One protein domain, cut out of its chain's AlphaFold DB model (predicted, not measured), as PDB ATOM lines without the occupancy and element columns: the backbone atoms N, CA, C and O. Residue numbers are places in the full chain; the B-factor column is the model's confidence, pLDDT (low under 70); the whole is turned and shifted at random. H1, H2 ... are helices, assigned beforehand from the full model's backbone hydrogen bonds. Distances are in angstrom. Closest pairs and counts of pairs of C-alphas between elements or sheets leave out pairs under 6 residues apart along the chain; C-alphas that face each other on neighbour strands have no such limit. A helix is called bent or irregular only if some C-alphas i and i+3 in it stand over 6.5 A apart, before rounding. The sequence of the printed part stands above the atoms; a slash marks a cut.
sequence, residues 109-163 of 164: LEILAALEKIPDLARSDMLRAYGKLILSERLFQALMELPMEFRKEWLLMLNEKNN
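AT A GLANCE: This is residues 109 to 163 of the 164 residues of an uncharacterized protein of Triticum aestivum (UniProt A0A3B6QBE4). Four short helices make a small cluster in which H2 stands between H1 and H4: H4 crosses H2 steeply, and H1 packs on H2 with its last residues. H3 takes another side of the cluster, close to each of the other three without clearly touching any. The printed part has 55 residues, with four named helices in the order H1, H2, H3, H4 and no named strand; the class is all helix. The whole is compact, with a radius of gyration of the C-alphas of 10.7 A, yet elongated in outline, spanning 31 by 20 by 19 A.

IN THESE COORDINATES: The printed part opens with H1, residues 109 to 115, which begins with C-alpha 109 at (184.035, 148.612, 200.213) and is 10.0 A long from first to last C-alpha. H2, residues 123 to 133, is 15.4 A long and begins with C-alpha 123 at (189.740, 142.715, 186.806). H3, residues 136 to 145, is 14.9 A long and irregular: C-alphas 137 and 140 are 7.4 A apart. H4, residues 148 to 161, is the longest helix by residues, 21.1 A long, and ends with C-alpha 161 at (193.010, 128.063, 195.970). It is irregular too, with C-alphas 149 and 152 7.1 A apart.

HOW THE PARTS SIT: H1 and H2 touch, and their closest C-alphas, those of Leu 115 and Met 126, are 6.2 A apart. They run opposite ways at a steep tilt of 54 degrees. H2 also touches H4, where the closest C-alphas are those of Leu 127 and Trp 154, 6.2 A apart. These two run the same way at a steep tilt of 68 degrees, only just short of about perpendicular. H1 and H4 are apart. H3 is close to H1 but not clearly touching it; the closest C-alphas are those of Leu 109 and Glu 145, 6.1 A apart, and the lines are about perpendicular, at 88 degrees. H3 and H4 are close but not clearly touching, with the C-alphas of Leu 143 and Arg 151 the closest at 6.5 A, and run opposite ways at a shallow tilt of 27 degrees. H2 and H3 are close but not clearly touching, and their closest C-alphas, those of Gly 131 and Leu 139, are 7.8 A apart. In H1 and H2 every O i to N i+4 pair is within hydrogen-bond range; in H3 it is 4 of 6 pairs and in H4 7 of 10.

THE WHOLE: The two C-alphas farthest apart are those of Pro 119 and Asn 163, at 31.6 A. The printed part has no cut. The links from H2 to H3 and from H3 to H4 are tight, with 2 residues each, and the link from H1 to H2 is short, with 7 residues. The mean pLDDT of the printed part is 91.8, and residues 161 to 163, of which 161 belongs to H4, are under 70 in this predicted model.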
ATOM      1  N   LEU A 109     184.389 147.600 201.211       92.19
ATOM      2  CA  LEU A 109     184.035 148.612 200.213       92.19
ATOM      3  C   LEU A 109     185.166 149.625 199.931       92.19
ATOM      4  O   LEU A 109     185.449 149.912 198.769       92.19
ATOM      5  N   GLU A 110     185.857 150.128 200.959       94.12
ATOM      6  CA  GLU A 110     187.011 151.028 200.785       94.12
ATOM      7  C   GLU A 110     188.196 150.339 200.097       94.12
ATOM      8  O   GLU A 110     188.865 150.963 199.272       94.12
ATOM      9  N   ILE A 111     188.432 149.049 200.376       95.12
ATOM     10  CA  ILE A 111     189.448 148.249 199.669       95.12
ATOM     11  C   ILE A 111     189.109 148.176 198.176       95.12
ATOM     12  O   ILE A 111     189.984 148.412 197.343       95.12
ATOM     13  N   LEU A 112     187.851 147.888 197.820       94.94
ATOM     14  CA  LEU A 112     187.420 147.833 196.420       94.94
ATOM     15  C   LEU A 112     187.606 149.192 195.729       94.94
ATOM     16  O   LEU A 112     188.273 149.272 194.702       94.94
ATOM     17  N   ALA A 113     187.113 150.270 196.344       94.88
ATOM     18  CA  ALA A 113     187.207 151.626 195.805       94.88
ATOM     19  C   ALA A 113     188.651 152.163 195.720       94.88
ATOM     20  O   ALA A 113     188.916 153.108 194.974       94.88
ATOM     21  N   ALA A 114     189.593 151.610 196.491       96.12
ATOM     22  CA  ALA A 114     191.020 151.893 196.346       96.12
ATOM     23  C   ALA A 114     191.639 151.136 195.159       96.12
ATOM     24  O   ALA A 114     192.451 151.707 194.434       96.12
ATOM     25  N   LEU A 115     191.235 149.881 194.934       96.19
ATOM     26  CA  LEU A 115     191.720 149.054 193.825       96.19
ATOM     27  C   LEU A 115     191.179 149.521 192.463       96.19
ATOM     28  O   LEU A 115     191.936 149.553 191.499       96.19
ATOM     29  N   GLU A 116     189.918 149.957 192.387       94.88
ATOM     30  CA  GLU A 116     189.304 150.507 191.161       94.88
ATOM     31  C   GLU A 116     189.969 151.806 190.666       94.88
ATOM     32  O   GLU A 116     189.847 152.160 189.496       94.88
ATOM     33  N   LYS A 117     190.703 152.516 191.535       96.56
ATOM     34  CA  LYS A 117     191.458 153.730 191.174       96.56
ATOM     35  C   LYS A 117     192.814 153.438 190.525       96.56
ATOM     36  O   LYS A 117     193.481 154.381 190.099       96.56
ATOM     37  N   ILE A 118     193.250 152.179 190.480       96.94
ATOM     38  CA  ILE A 118     194.539 151.798 189.895       96.94
ATOM     39  C   ILE A 118     194.352 151.637 188.374       96.94
ATOM     40  O   ILE A 118     193.630 150.731 187.954       96.94
ATOM     41  N   PRO A 119     194.978 152.487 187.534       95.50
ATOM     42  CA  PRO A 119     194.865 152.368 186.084       95.50
ATOM     43  C   PRO A 119     195.499 151.063 185.589       95.50
ATOM     44  O   PRO A 119     196.430 150.542 186.203       95.50
ATOM     45  N   ASP A 120     194.977 150.544 184.477       95.00
ATOM     46  CA  ASP A 120     195.432 149.321 183.796       95.00
ATOM     47  C   ASP A 120     195.442 148.033 184.655       95.00
ATOM     48  O   ASP A 120     195.943 146.993 184.223       95.00
ATOM     49  N   LEU A 121     194.835 148.052 185.850       95.19
ATOM     50  CA  LEU A 121     194.698 146.868 186.695       95.19
ATOM     51  C   LEU A 121     193.628 145.920 186.133       95.19
ATOM     52  O   LEU A 121     192.434 146.223 186.125       95.19
ATOM     53  N   ALA A 122     194.046 144.730 185.703       95.56
ATOM     54  CA  ALA A 122     193.126 143.712 185.213       95.56
ATOM     55  C   ALA A 122     192.126 143.280 186.302       95.56
ATOM     56  O   ALA A 122     192.492 143.034 187.452       95.56
ATOM     57  N   ARG A 123     190.854 143.108 185.919       94.75
ATOM     58  CA  ARG A 123     189.740 142.715 186.806       94.75
ATOM     59  C   ARG A 123     190.034 141.466 187.655       94.75
ATOM     60  O   ARG A 123     189.712 141.439 188.841       94.75
ATOM     61  N   SER A 124     190.685 140.459 187.077       93.88
ATOM     62  CA  SER A 124     191.089 139.237 187.786       93.88
ATOM     63  C   SER A 124     192.150 139.502 188.864       93.88
ATOM     64  O   SER A 124     192.102 138.911 189.943       93.88
ATOM     65  N   ASP A 125     193.082 140.419 188.608       95.44
ATOM     66  CA  ASP A 125     194.133 140.809 189.547       95.44
ATOM     67  C   ASP A 125     193.585 141.730 190.644       95.44
ATOM     68  O   ASP A 125     193.920 141.541 191.814       95.44
ATOM     69  N   MET A 126     192.656 142.629 190.298       96.00
ATOM     70  CA  MET A 126     191.863 143.430 191.237       96.00
ATOM     71  C   MET A 126     191.133 142.533 192.250       96.00
ATOM     72  O   MET A 126     191.325 142.677 193.455       96.00
ATOM     73  N   LEU A 127     190.361 141.543 191.788       95.56
ATOM     74  CA  LEU A 127     189.643 140.611 192.669       95.56
ATOM     75  C   LEU A 127     190.589 139.701 193.474       95.56
ATOM     76  O   LEU A 127     190.288 139.328 194.615       95.56
ATOM     77  N   ARG A 128     191.763 139.365 192.925       94.44
ATOM     78  CA  ARG A 128     192.798 138.614 193.649       94.44
ATOM     79  C   ARG A 128     193.469 139.455 194.737       94.44
ATOM     80  O   ARG A 128     193.806 138.892 195.779       94.44
ATOM     81  N   ALA A 129     193.664 140.754 194.514       94.81
ATOM     82  CA  ALA A 129     194.174 141.702 195.502       94.81
ATOM     83  C   ALA A 129     193.132 141.983 196.594       94.81
ATOM     84  O   ALA A 129     193.454 141.876 197.774       94.81
ATOM     85  N   TYR A 130     191.874 142.213 196.208       95.00
ATOM     86  CA  TYR A 130     190.727 142.373 197.105       95.00
ATOM     87  C   TYR A 130     190.688 141.255 198.156       95.00
ATOM     88  O   TYR A 130     190.839 141.508 199.350       95.00
ATOM     89  N   GLY A 131     190.647 139.993 197.711       92.88
ATOM     90  CA  GLY A 131     190.638 138.835 198.611       92.88
ATOM     91  C   GLY A 131     191.922 138.604 199.424       92.88
ATOM     92  O   GLY A 131     191.896 137.783 200.333       92.88
ATOM     93  N   LYS A 132     193.039 139.283 199.117       91.88
ATOM     94  CA  LYS A 132     194.270 139.261 199.935       91.88
ATOM     95  C   LYS A 132     194.289 140.344 201.019       91.88
ATOM     96  O   LYS A 132     194.996 140.178 202.005       91.88
ATOM     97  N   LEU A 133     193.577 141.451 200.808       92.75
ATOM     98  CA  LEU A 133     193.536 142.603 201.718       92.75
ATOM     99  C   LEU A 133     192.426 142.478 202.778       92.75
ATOM    100  O   LEU A 133     192.442 143.190 203.779       92.75
ATOM    101  N   ILE A 134     191.473 141.567 202.573       91.50
ATOM    102  CA  ILE A 134     190.384 141.272 203.507       91.50
ATOM    103  C   ILE A 134     190.836 140.271 204.581       91.50
ATOM    104  O   ILE A 134     191.409 139.227 204.274       91.50
ATOM    105  N   LEU A 135     190.512 140.564 205.844       84.06
ATOM    106  CA  LEU A 135     190.662 139.617 206.956       84.06
ATOM    107  C   LEU A 135     189.645 138.473 206.846       84.06
ATOM    108  O   LEU A 135     188.505 138.693 206.436       84.06
ATOM    109  N   SER A 136     190.024 137.269 207.277       84.94
ATOM    110  CA  SER A 136     189.195 136.054 207.174       84.94
ATOM    111  C   SER A 136     187.786 136.216 207.760       84.94
ATOM    112  O   SER A 136     186.809 135.825 207.126       84.94
ATOM    113  N   GLU A 137     187.669 136.855 208.924       88.06
ATOM    114  CA  GLU A 137     186.395 137.144 209.601       88.06
ATOM    115  C   GLU A 137     185.461 138.066 208.784       88.06
ATOM    116  O   GLU A 137     184.241 138.001 208.917       88.06
ATOM    117  N   ARG A 138     186.023 138.891 207.887       92.00
ATOM    118  CA  ARG A 138     185.301 139.866 207.052       92.00
ATOM    119  C   ARG A 138     185.028 139.365 205.630       92.00
ATOM    120  O   ARG A 138     184.431 140.094 204.843       92.00
ATOM    121  N   LEU A 139     185.380 138.118 205.294       92.12
ATOM    122  CA  LEU A 139     185.131 137.535 203.964       92.12
ATOM    123  C   LEU A 139     183.642 137.490 203.587       92.12
ATOM    124  O   LEU A 139     183.299 137.728 202.430       92.12
ATOM    125  N   PHE A 140     182.749 137.221 204.546       92.69
ATOM    126  CA  PHE A 140     181.305 137.233 204.282       92.69
ATOM    127  C   PHE A 140     180.774 138.655 204.047       92.69
ATOM    128  O   PHE A 140     180.032 138.880 203.094       92.69
ATOM    129  N   GLN A 141     181.203 139.628 204.858       93.75
ATOM    130  CA  GLN A 141     180.870 141.042 204.655       93.75
ATOM    131  C   GLN A 141     181.358 141.523 203.282       93.75
ATOM    132  O   GLN A 141     180.589 142.107 202.525       93.75
ATOM    133  N   ALA A 142     182.598 141.191 202.918       94.56
ATOM    134  CA  ALA A 142     183.157 141.488 201.606       94.56
ATOM    135  C   ALA A 142     182.328 140.892 200.459       94.56
ATOM    136  O   ALA A 142     182.013 141.594 199.505       94.56
ATOM    137  N   LEU A 143     181.891 139.630 200.567       95.38
ATOM    138  CA  LEU A 143     181.002 139.020 199.570       95.38
ATOM    139  C   LEU A 143     179.675 139.784 199.416       95.38
ATOM    140  O   LEU A 143     179.114 139.819 198.320       95.38
ATOM    141  N   MET A 144     179.167 140.374 200.501       94.12
ATOM    142  CA  MET A 144     177.911 141.126 200.518       94.12
ATOM    143  C   MET A 144     178.052 142.570 200.020       94.12
ATOM    144  O   MET A 144     177.102 143.073 199.419       94.12
ATOM    145  N   GLU A 145     179.209 143.205 200.216       93.69
ATOM    146  CA  GLU A 145     179.529 144.555 199.720       93.69
ATOM    147  C   GLU A 145     180.017 144.559 198.261       93.69
ATOM    148  O   GLU A 145     179.814 145.534 197.542       93.69
ATOM    149  N   LEU A 146     180.615 143.461 197.789       95.75
ATOM    150  CA  LEU A 146     181.095 143.316 196.414       95.75
ATOM    151  C   LEU A 146     179.923 143.358 195.400       95.75
ATOM    152  O   LEU A 146     178.934 142.637 195.592       95.75
ATOM    153  N   PRO A 147     180.008 144.124 194.293       94.56
ATOM    154  CA  PRO A 147     178.995 144.114 193.234       94.56
ATOM    155  C   PRO A 147     178.728 142.714 192.659       94.56
ATOM    156  O   PRO A 147     179.621 141.860 192.588       94.56
ATOM    157  N   MET A 148     177.473 142.451 192.288       95.12
ATOM    158  CA  MET A 148     176.966 141.110 191.953       95.12
ATOM    159  C   MET A 148     177.729 140.465 190.788       95.12
ATOM    160  O   MET A 148     177.978 139.258 190.773       95.12
ATOM    161  N   GLU A 149     178.163 141.304 189.855       94.50
ATOM    162  CA  GLU A 149     178.898 140.999 188.631       94.50
ATOM    163  C   GLU A 149     180.248 140.337 188.925       94.50
ATOM    164  O   GLU A 149     180.753 139.584 188.094       94.50
ATOM    165  N   PHE A 150     180.839 140.613 190.091       95.19
ATOM    166  CA  PHE A 150     182.135 140.084 190.513       95.19
ATOM    167  C   PHE A 150     182.026 138.855 191.428       95.19
ATOM    168  O   PHE A 150     182.954 138.044 191.464       95.19
ATOM    169  N   ARG A 151     180.911 138.672 192.157       95.69
ATOM    170  CA  ARG A 151     180.787 137.640 193.213       95.69
ATOM    171  C   ARG A 151     181.072 136.226 192.714       95.69
ATOM    172  O   ARG A 151     181.821 135.495 193.354       95.69
ATOM    173  N   LYS A 152     180.508 135.844 191.562       95.19
ATOM    174  CA  LYS A 152     180.717 134.509 190.970       95.19
ATOM    175  C   LYS A 152     182.189 134.261 190.627       95.19
ATOM    176  O   LYS A 152     182.711 133.192 190.920       95.19
ATOM    177  N   GLU A 153     182.839 135.239 190.008       95.12
ATOM    178  CA  GLU A 153     184.242 135.158 189.586       95.12
ATOM    179  C   GLU A 153     185.178 135.071 190.800       95.12
ATOM    180  O   GLU A 153     186.060 134.215 190.855       95.12
ATOM    181  N   TRP A 154     184.928 135.897 191.818       95.62
ATOM    182  CA  TRP A 154     185.700 135.896 193.058       95.62
ATOM    183  C   TRP A 154     185.549 134.589 193.851       95.62
ATOM    184  O   TRP A 154     186.547 134.041 194.312       95.62
ATOM    185  N   LEU A 155     184.333 134.033 193.941       94.38
ATOM    186  CA  LEU A 155     184.090 132.734 194.583       94.38
ATOM    187  C   LEU A 155     184.816 131.578 193.876       94.38
ATOM    188  O   LEU A 155     185.362 130.708 194.553       94.38
ATOM    189  N   LEU A 156     184.871 131.572 192.539       93.56
ATOM    190  CA  LEU A 156     185.647 130.576 191.790       93.56
ATOM    191  C   LEU A 156     187.146 130.677 192.124       93.56
ATOM    192  O   LEU A 156     187.743 129.678 192.518       93.56
ATOM    193  N   MET A 157     187.716 131.889 192.120       91.44
ATOM    194  CA  MET A 157     189.119 132.126 192.503       91.44
ATOM    195  C   MET A 157     189.455 131.785 193.967       91.44
ATOM    196  O   MET A 157     190.625 131.557 194.290       91.44
ATOM    197  N   LEU A 158     188.473 131.795 194.875       88.00
ATOM    198  CA  LEU A 158     188.649 131.320 196.251       88.00
ATOM    199  C   LEU A 158     188.627 129.788 196.315       88.00
ATOM    200  O   LEU A 158     189.489 129.196 196.959       88.00
ATOM    201  N   ASN A 159     187.693 129.145 195.613       86.56
ATOM    202  CA  ASN A 159     187.569 127.687 195.589       86.56
ATOM    203  C   ASN A 159     188.781 127.008 194.930       86.56
ATOM    204  O   ASN A 159     189.268 126.008 195.448       86.56
ATOM    205  N   GLU A 160     189.317 127.579 193.848       82.94
ATOM    206  CA  GLU A 160     190.522 127.080 193.165       82.94
ATOM    207  C   GLU A 160     191.760 127.049 194.080       82.94
ATOM    208  O   GLU A 160     192.567 126.127 193.992       82.94
ATOM    209  N   LYS A 161     191.897 128.014 195.001       66.81
ATOM    210  CA  LYS A 161     193.010 128.063 195.970       66.81
ATOM    211  C   LYS A 161     192.913 127.030 197.089       66.81
ATOM    212  O   LYS A 161     193.937 126.698 197.674       66.81
ATOM    213  N   ASN A 162     191.710 126.557 197.403       62.34
ATOM    214  CA  ASN A 162     191.459 125.637 198.516       62.34
ATOM    215  C   ASN A 162     191.582 124.156 198.107       62.34
ATOM    216  O   ASN A 162     191.225 123.279 198.889       62.34
ATOM    217  N   ASN A 163     192.034 123.881 196.880       57.28
ATOM    218  CA  ASN A 163     192.008 122.558 196.254       57.28
ATOM    219  C   ASN A 163     193.424 121.980 196.016       57.28
ATOM    220  O   ASN A 163     193.634 121.247 195.049       57.28
TER     221      ASN A 163